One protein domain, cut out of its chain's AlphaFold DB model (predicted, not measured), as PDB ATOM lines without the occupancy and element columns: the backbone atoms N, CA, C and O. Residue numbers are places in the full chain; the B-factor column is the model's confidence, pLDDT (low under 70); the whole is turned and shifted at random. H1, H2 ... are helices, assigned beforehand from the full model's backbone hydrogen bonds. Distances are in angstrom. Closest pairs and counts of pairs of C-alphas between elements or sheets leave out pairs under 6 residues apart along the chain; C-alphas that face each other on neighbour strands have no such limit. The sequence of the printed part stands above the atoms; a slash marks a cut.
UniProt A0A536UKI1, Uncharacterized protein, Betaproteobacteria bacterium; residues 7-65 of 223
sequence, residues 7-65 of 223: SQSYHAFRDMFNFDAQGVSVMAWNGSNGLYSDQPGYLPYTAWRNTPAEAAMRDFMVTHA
ATOM      1  N   SER A   7     -25.511 -26.220  33.797       95.12
ATOM      2  CA  SER A   7     -25.693 -24.885  33.205       95.12
ATOM      3  C   SER A   7     -24.763 -24.618  32.022       95.12
ATOM      4  O   SER A   7     -25.210 -24.222  30.952       95.12
ATOM      5  N   GLN A   8     -23.472 -24.918  32.184       95.38
ATOM      6  CA  GLN A   8     -22.470 -24.766  31.126       95.38
ATOM      7  C   GLN A   8     -22.790 -25.645  29.914       95.38
ATOM      8  O   GLN A   8     -22.635 -25.216  28.773       95.38
ATOM      9  N   SER A   9     -23.245 -26.874  30.163       94.75
ATOM     10  CA  SER A   9     -23.604 -27.819  29.105       94.75
ATOM     11  C   SER A   9     -24.887 -27.392  28.390       94.75
ATOM     12  O   SER A   9     -24.941 -27.415  27.166       94.75
ATOM     13  N   TYR A  10     -25.893 -26.939  29.142       95.44
ATOM     14  CA  TYR A  10     -27.140 -26.392  28.613       95.44
ATOM     15  C   TYR A  10     -26.879 -25.191  27.694       95.44
ATOM     16  O   TYR A  10     -27.328 -25.199  26.547       95.44
ATOM     17  N   HIS A  11     -26.086 -24.207  28.143       95.44
ATOM     18  CA  HIS A  11     -25.709 -23.052  27.317       95.44
ATOM     19  C   HIS A  11     -24.962 -23.481  26.056       95.44
ATOM     20  O   HIS A  11     -25.310 -23.030  24.970       95.44
ATOM     21  N   ALA A  12     -24.006 -24.408  26.174       94.88
ATOM     22  CA  ALA A  12     -23.271 -24.912  25.019       94.88
ATOM     23  C   ALA A  12     -24.201 -25.557  23.978       94.88
ATOM     24  O   ALA A  12     -24.097 -25.231  22.798       94.88
ATOM     25  N   PHE A  13     -25.131 -26.429  24.383       94.44
ATOM     26  CA  PHE A  13     -26.052 -27.072  23.436       94.44
ATOM     27  C   PHE A  13     -27.039 -26.084  22.807       94.44
ATOM     28  O   PHE A  13     -27.228 -26.114  21.589       94.44
ATOM     29  N   ARG A  14     -27.604 -25.170  23.606       94.38
ATOM     30  CA  ARG A  14     -28.462 -24.082  23.120       94.38
ATOM     31  C   ARG A  14     -27.746 -23.230  22.078       94.38
ATOM     32  O   ARG A  14     -28.300 -22.975  21.010       94.38
ATOM     33  N   ASP A  15     -26.521 -22.808  22.371       94.12
ATOM     34  CA  ASP A  15     -25.755 -21.951  21.475       94.12
ATOM     35  C   ASP A  15     -25.373 -22.723  20.211       94.12
ATOM     36  O   ASP A  15     -25.650 -22.265  19.108       94.12
ATOM     37  N   MET A  16     -24.854 -23.948  20.330       93.75
ATOM     38  CA  MET A  16     -24.566 -24.786  19.161       93.75
ATOM     39  C   MET A  16     -25.775 -24.895  18.224       93.75
ATOM     40  O   MET A  16     -25.629 -24.710  17.017       93.75
ATOM     41  N   PHE A  17     -26.972 -25.123  18.762       93.00
ATOM     42  CA  PHE A  17     -28.192 -25.181  17.963       93.00
ATOM     43  C   PHE A  17     -28.559 -23.838  17.325       93.00
ATOM     44  O   PHE A  17     -28.759 -23.771  16.113       93.00
ATOM     45  N   ASN A  18     -28.585 -22.752  18.102       94.38
ATOM     46  CA  ASN A  18     -28.963 -21.424  17.604       94.38
ATOM     47  C   ASN A  18     -27.936 -20.822  16.619       94.38
ATOM     48  O   ASN A  18     -28.293 -19.953  15.817       94.38
ATOM     49  N   PHE A  19     -26.693 -21.315  16.634       92.06
ATOM     50  CA  PHE A  19     -25.625 -20.997  15.679       92.06
ATOM     51  C   PHE A  19     -25.492 -22.031  14.538       92.06
ATOM     52  O   PHE A  19     -24.464 -22.082  13.859       92.06
ATOM     53  N   ASP A  20     -26.547 -22.812  14.275       88.50
ATOM     54  CA  ASP A  20     -26.685 -23.721  13.128       88.50
ATOM     55  C   ASP A  20     -25.688 -24.905  13.104       88.50
ATOM     56  O   ASP A  20     -25.359 -25.427  12.028       88.50
ATOM     57  N   ALA A  21     -25.212 -25.374  14.266       89.38
ATOM     58  CA  ALA A  21     -24.391 -26.582  14.335       89.38
ATOM     59  C   ALA A  21     -25.131 -27.776  13.709       89.38
ATOM     60  O   ALA A  21     -26.279 -28.070  14.031       89.38
ATOM     61  N   GLN A  22     -24.455 -28.483  12.801       84.00
ATOM     62  CA  GLN A  22     -25.062 -29.583  12.038       84.00
ATOM     63  C   GLN A  22     -24.930 -30.945  12.724       84.00
ATOM     64  O   GLN A  22     -25.604 -31.900  12.341       84.00
ATOM     65  N   GLY A  23     -24.048 -31.060  13.712       81.94
ATOM     66  CA  GLY A  23     -23.827 -32.307  14.423       81.94
ATOM     67  C   GLY A  23     -22.848 -32.146  15.573       81.94
ATOM     68  O   GLY A  23     -21.974 -31.279  15.555       81.94
ATOM     69  N   VAL A  24     -23.000 -33.023  16.559       81.56
ATOM     70  CA  VAL A  24     -22.097 -33.164  17.699       81.56
ATOM     71  C   VAL A  24     -21.713 -34.629  17.785       81.56
ATOM     72  O   VAL A  24     -22.581 -35.495  17.840       81.56
ATOM     73  N   SER A  25     -20.414 -34.912  17.782       80.81
ATOM     74  CA  SER A  25     -19.906 -36.260  18.024       80.81
ATOM     75  C   SER A  25     -19.296 -36.301  19.412       80.81
ATOM     76  O   SER A  25     -18.246 -35.707  19.651       80.81
ATOM     77  N   VAL A  26     -19.949 -37.012  20.326       76.56
ATOM     78  CA  VAL A  26     -19.427 -37.227  21.673       76.56
ATOM     79  C   VAL A  26     -18.492 -38.431  21.647       76.56
ATOM     80  O   VAL A  26     -18.910 -39.548  21.349       76.56
ATOM     81  N   MET A  27     -17.220 -38.206  21.967       73.19
ATOM     82  CA  MET A  27     -16.213 -39.261  22.068       73.19
ATOM     83  C   MET A  27     -15.862 -39.492  23.537       73.19
ATOM     84  O   MET A  27     -15.302 -38.617  24.187       73.19
ATOM     85  N   ALA A  28     -16.161 -40.687  24.048       69.62
ATOM     86  CA  ALA A  28     -15.815 -41.118  25.403       69.62
ATOM     87  C   ALA A  28     -15.016 -42.433  25.343       69.62
ATOM     88  O   ALA A  28     -15.548 -43.519  25.581       69.62
ATOM     89  N   TRP A  29     -13.736 -42.361  24.958       60.09
ATOM     90  CA  TRP A  29     -12.861 -43.541  24.919       60.09
ATOM     91  C   TRP A  29     -12.525 -44.027  26.334       60.09
ATOM     92  O   TRP A  29     -12.062 -43.250  27.163       60.09
ATOM     93  N   ASN A  30     -12.767 -45.319  26.597       64.38
ATOM     94  CA  ASN A  30     -12.614 -45.982  27.905       64.38
ATOM     95  C   ASN A  30     -13.379 -45.296  29.060       64.38
ATOM     96  O   ASN A  30     -12.994 -45.433  30.218       64.38
ATOM     97  N   GLY A  31     -14.428 -44.531  28.729       64.69
ATOM     98  CA  GLY A  31     -14.934 -43.423  29.534       64.69
ATOM     99  C   GLY A  31     -15.235 -43.725  31.000       64.69
ATOM    100  O   GLY A  31     -15.942 -44.679  31.330       64.69
ATOM    101  N   SER A  32     -14.743 -42.847  31.878       77.94
ATOM    102  CA  SER A  32     -15.134 -42.838  33.290       77.94
ATOM    103  C   SER A  32     -16.646 -42.609  33.416       77.94
ATOM    104  O   SER A  32     -17.238 -41.821  32.681       77.94
ATOM    105  N   ASN A  33     -17.303 -43.297  34.344       86.94
ATOM    106  CA  ASN A  33     -18.721 -43.067  34.618       86.94
ATOM    107  C   ASN A  33     -18.862 -41.881  35.582       86.94
ATOM    108  O   ASN A  33     -18.161 -41.845  36.592       86.94
ATOM    109  N   GLY A  34     -19.772 -40.945  35.303       87.62
ATOM    110  CA  GLY A  34     -20.020 -39.783  36.160       87.62
ATOM    111  C   GLY A  34     -20.434 -40.143  37.591       87.62
ATOM    112  O   GLY A  34     -20.214 -39.353  38.498       87.62
ATOM    113  N   LEU A  35     -20.930 -41.366  37.820       89.69
ATOM    114  CA  LEU A  35     -21.201 -41.898  39.164       89.69
ATOM    115  C   LEU A  35     -19.953 -42.028  40.052       89.69
ATOM    116  O   LEU A  35     -20.096 -42.197  41.256       89.69
ATOM    117  N   TYR A  36     -18.753 -41.994  39.470       90.00
ATOM    118  CA  TYR A  36     -17.480 -42.130  40.182       90.00
ATOM    119  C   TYR A  36     -16.727 -40.799  40.280       90.00
ATOM    120  O   TYR A  36     -15.508 -40.797  40.430       90.00
ATOM    121  N   SER A  37     -17.421 -39.661  40.154       88.62
ATOM    122  CA  SER A  37     -16.794 -38.332  40.107       88.62
ATOM    123  C   SER A  37     -16.000 -37.960  41.363       88.62
ATOM    124  O   SER A  37     -15.137 -37.087  41.314       88.62
ATOM    125  N   ASP A  38     -16.304 -38.604  42.486       89.44
ATOM    126  CA  ASP A  38     -15.648 -38.451  43.783       89.44
ATOM    127  C   ASP A  38     -14.479 -39.430  43.998       89.44
ATOM    128  O   ASP A  38     -13.761 -39.329  44.994       89.44
ATOM    129  N   GLN A  39     -14.253 -40.367  43.070       89.06
ATOM    130  CA  GLN A  39     -13.240 -41.407  43.221       89.06
ATOM    131  C   GLN A  39     -11.856 -40.968  42.711       89.06
ATOM    132  O   GLN A  39     -11.740 -40.310  41.670       89.06
ATOM    133  N   PRO A  40     -10.767 -41.388  43.388       87.62
ATOM    134  CA  PRO A  40      -9.414 -41.205  42.876       87.62
ATOM    135  C   PRO A  40      -9.245 -41.831  41.486       87.62
ATOM    136  O   PRO A  40      -9.616 -42.980  41.262       87.62
ATOM    137  N   GLY A  41      -8.647 -41.083  40.556       84.81
ATOM    138  CA  GLY A  41      -8.425 -41.541  39.179       84.81
ATOM    139  C   GLY A  41      -9.579 -41.260  38.212       84.81
ATOM    140  O   GLY A  41      -9.451 -41.583  37.034       84.81
ATOM    141  N   TYR A  42     -10.664 -40.621  38.662       88.25
ATOM    142  CA  TYR A  42     -11.718 -40.138  37.773       88.25
ATOM    143  C   TYR A  42     -11.182 -39.117  36.757       88.25
ATOM    144  O   TYR A  42     -10.562 -38.113  37.118       88.25
ATOM    145  N   LEU A  43     -11.441 -39.367  35.469       87.75
ATOM    146  CA  LEU A  43     -11.012 -38.507  34.365       87.75
ATOM    147  C   LEU A  43     -12.233 -37.836  33.715       87.75
ATOM    148  O   LEU A  43     -12.826 -38.416  32.798       87.75
ATOM    149  N   PRO A  44     -12.604 -36.607  34.129       85.94
ATOM    150  CA  PRO A  44     -13.852 -35.968  33.699       85.94
ATOM    151  C   PRO A  44     -13.934 -35.727  32.191       85.94
ATOM    152  O   PRO A  44     -15.015 -35.793  31.622       85.94
ATOM    153  N   TYR A  45     -12.803 -35.516  31.515       83.12
ATOM    154  CA  TYR A  45     -12.757 -35.328  30.059       83.12
ATOM    155  C   TYR A  45     -13.013 -36.618  29.258       83.12
ATOM    156  O   TYR A  45     -13.159 -36.561  28.042       83.12
ATOM    157  N   THR A  46     -13.051 -37.780  29.919       85.81
ATOM    158  CA  THR A  46     -13.440 -39.065  29.310       85.81
ATOM    159  C   THR A  46     -14.867 -39.469  29.678       85.81
ATOM    160  O   THR A  46     -15.373 -40.463  29.160       85.81
ATOM    161  N   ALA A  47     -15.510 -38.736  30.592       87.69
ATOM    162  CA  ALA A  47     -16.793 -39.106  31.156       87.69
ATOM    163  C   ALA A  47     -17.950 -38.493  30.369       87.69
ATOM    164  O   ALA A  47     -17.990 -37.290  30.125       87.69
ATOM    165  N   TRP A  48     -18.925 -39.331  30.020       89.44
ATOM    166  CA  TRP A  48     -20.175 -38.886  29.403       89.44
ATOM    167  C   TRP A  48     -21.392 -39.425  30.141       89.44
ATOM    168  O   TRP A  48     -22.276 -38.671  30.536       89.44
ATOM    169  N   ARG A  49     -21.424 -40.732  30.388       90.00
ATOM    170  CA  ARG A  49     -22.563 -41.375  31.037       90.00
ATOM    171  C   ARG A  49     -22.705 -40.933  32.497       90.00
ATOM    172  O   ARG A  49     -21.715 -40.888  33.222       90.00
ATOM    173  N   ASN A  50     -23.939 -40.682  32.924       91.62
ATOM    174  CA  ASN A  50     -24.346 -40.189  34.240       91.62
ATOM    175  C   ASN A  50     -23.657 -38.877  34.637       91.62
ATOM    176  O   ASN A  50     -23.315 -38.665  35.798       91.62
ATOM    177  N   THR A  51     -23.420 -38.005  33.660       92.44
ATOM    178  CA  THR A  51     -22.859 -36.673  33.884       92.44
ATOM    179  C   THR A  51     -23.950 -35.599  33.797       92.44
ATOM    180  O   THR A  51     -24.953 -35.810  33.109       92.44
ATOM    181  N   PRO A  52     -23.761 -34.412  34.410       93.69
ATOM    182  CA  PRO A  52     -24.644 -33.272  34.172       93.69
ATOM    183  C   PRO A  52     -24.724 -32.871  32.691       93.69
ATOM    184  O   PRO A  52     -25.765 -32.397  32.250       93.69
ATOM    185  N   ALA A  53     -23.657 -33.104  31.917       92.44
ATOM    186  CA  ALA A  53     -23.637 -32.855  30.478       92.44
ATOM    187  C   ALA A  53     -24.553 -33.811  29.698       92.44
ATOM    188  O   ALA A  53     -25.283 -33.368  28.815       92.44
ATOM    189  N   GLU A  54     -24.581 -35.103  30.049       93.19
ATOM    190  CA  GLU A  54     -25.538 -36.049  29.458       93.19
ATOM    191  C   GLU A  54     -26.980 -35.690  29.821       93.19
ATOM    192  O   GLU A  54     -27.849 -35.750  28.952       93.19
ATOM    193  N   ALA A  55     -27.239 -35.298  31.073       94.38
ATOM    194  CA  ALA A  55     -28.564 -34.844  31.492       94.38
ATOM    195  C   ALA A  55     -29.021 -33.631  30.663       94.38
ATOM    196  O   ALA A  55     -30.079 -33.688  30.042       94.38
ATOM    197  N   ALA A  56     -28.175 -32.600  30.551       94.56
ATOM    198  CA  ALA A  56     -28.457 -31.425  29.729       94.56
ATOM    199  C   ALA A  56     -28.678 -31.783  28.251       94.56
ATOM    200  O   ALA A  56     -29.591 -31.252  27.628       94.56
ATOM    201  N   MET A  57     -27.898 -32.714  27.684       92.88
ATOM    202  CA  MET A  57     -28.095 -33.155  26.298       92.88
ATOM    203  C   MET A  57     -29.440 -33.864  26.104       92.88
ATOM    204  O   MET A  57     -30.081 -33.671  25.076       92.88
ATOM    205  N   ARG A  58     -29.881 -34.694  27.057       92.94
ATOM    206  CA  ARG A  58     -31.184 -35.377  26.971       92.94
ATOM    207  C   ARG A  58     -32.332 -34.377  26.980       92.94
ATOM    208  O   ARG A  58     -33.171 -34.441  26.086       92.94
ATOM    209  N   ASP A  59     -32.321 -33.444  27.928       93.12
ATOM    210  CA  ASP A  59     -33.330 -32.385  28.005       93.12
ATOM    211  C   ASP A  59     -33.321 -31.538  26.728       93.12
ATOM    212  O   ASP A  59     -34.366 -31.262  26.141       93.12
ATOM    213  N   PHE A  60     -32.125 -31.211  26.233       90.75
ATOM    214  CA  PHE A  60     -31.945 -30.488  24.985       90.75
ATOM    215  C   PHE A  60     -32.557 -31.236  23.789       90.75
ATOM    216  O   PHE A  60     -33.340 -30.653  23.041       90.75
ATOM    217  N   MET A  61     -32.254 -32.526  23.612       89.62
ATOM    218  CA  MET A  61     -32.786 -33.323  22.500       89.62
ATOM    219  C   MET A  61     -34.313 -33.410  22.527       89.62
ATOM    220  O   MET A  61     -34.930 -33.312  21.473       89.62
ATOM    221  N   VAL A  62     -34.923 -33.560  23.708       90.44
ATOM    222  CA  VAL A  62     -36.388 -33.623  23.847       90.44
ATOM    223  C   VAL A  62     -37.032 -32.301  23.431       90.44
ATOM    224  O   VAL A  62     -37.954 -32.300  22.622       90.44
ATOM    225  N   THR A  63     -36.511 -31.174  23.916       88.56
ATOM    226  CA  THR A  63     -37.056 -29.838  23.622       88.56
ATOM    227  C   THR A  63     -36.935 -29.447  22.139       88.56
ATOM    228  O   THR A  63     -37.680 -28.590  21.668       88.56
ATOM    229  N   HIS A  64     -36.034 -30.089  21.381       90.62
ATOM    230  CA  HIS A  64     -35.735 -29.744  19.985       90.62
ATOM    231  C   HIS A  64     -36.110 -30.837  18.963       90.62
ATOM    232  O   HIS A  64     -35.849 -30.653  17.773       90.62
ATOM    233  N   ALA A  65     -36.711 -31.953  19.397       86.81
ATOM    234  CA  ALA A  65     -36.867 -33.178  18.599       86.81
ATOM    235  C   ALA A  65     -37.622 -32.998  17.265       86.81
ATOM    236  O   ALA A  65     -37.298 -33.677  16.292       86.81
TER     237      ALA A  65
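What this domain is: This is residues 7 to 65 of the 223 residues of an uncharacterized protein of Betaproteobacteria bacterium (UniProt A0A536UKI1). What is the shape? Two helices, H2 and H1, lie side by side at one end of a rod, and the long link between them, residues 19 to 51, runs to the other end, loops there and returns. What is it made of? The printed part has 59 residues with two named helices, H1 then H2, and no named strand; it is all helix by class, though only 25 residues are in named elements. It is only just loose, close to compact, with a radius of gyration of the C-alphas of 12.6 A and spans of 38 by 18 by 17 A.

Where its parts are: Where is the longest helix? H2, residues 52 to 64, measures 18.4 A and ends at C-alpha 64, (-35.735, -29.744, 19.985). Where is the other? H1, residues 7 to 18, measures 16.3 A and begins at C-alpha 7, (-25.693, -24.885, 33.205).

How they stand to each other: How do they meet? H2 and H1 touch, their closest C-alphas, of Ala 53 and Ser 9, being 5.2 A apart. They run the same way at a shallow tilt of 34 degrees, only just short of steep. And their backbones? In H1 and H2 every O i to N i+4 pair is within hydrogen-bond range.

The domain as a whole: How large is it? The C-alphas farthest apart, of Asp 20 and Pro 40, are 38.6 A apart. Is it continuous and confident? The printed part has no cut, and pLDDT is under 70 at residues 28 to 31, in the long link.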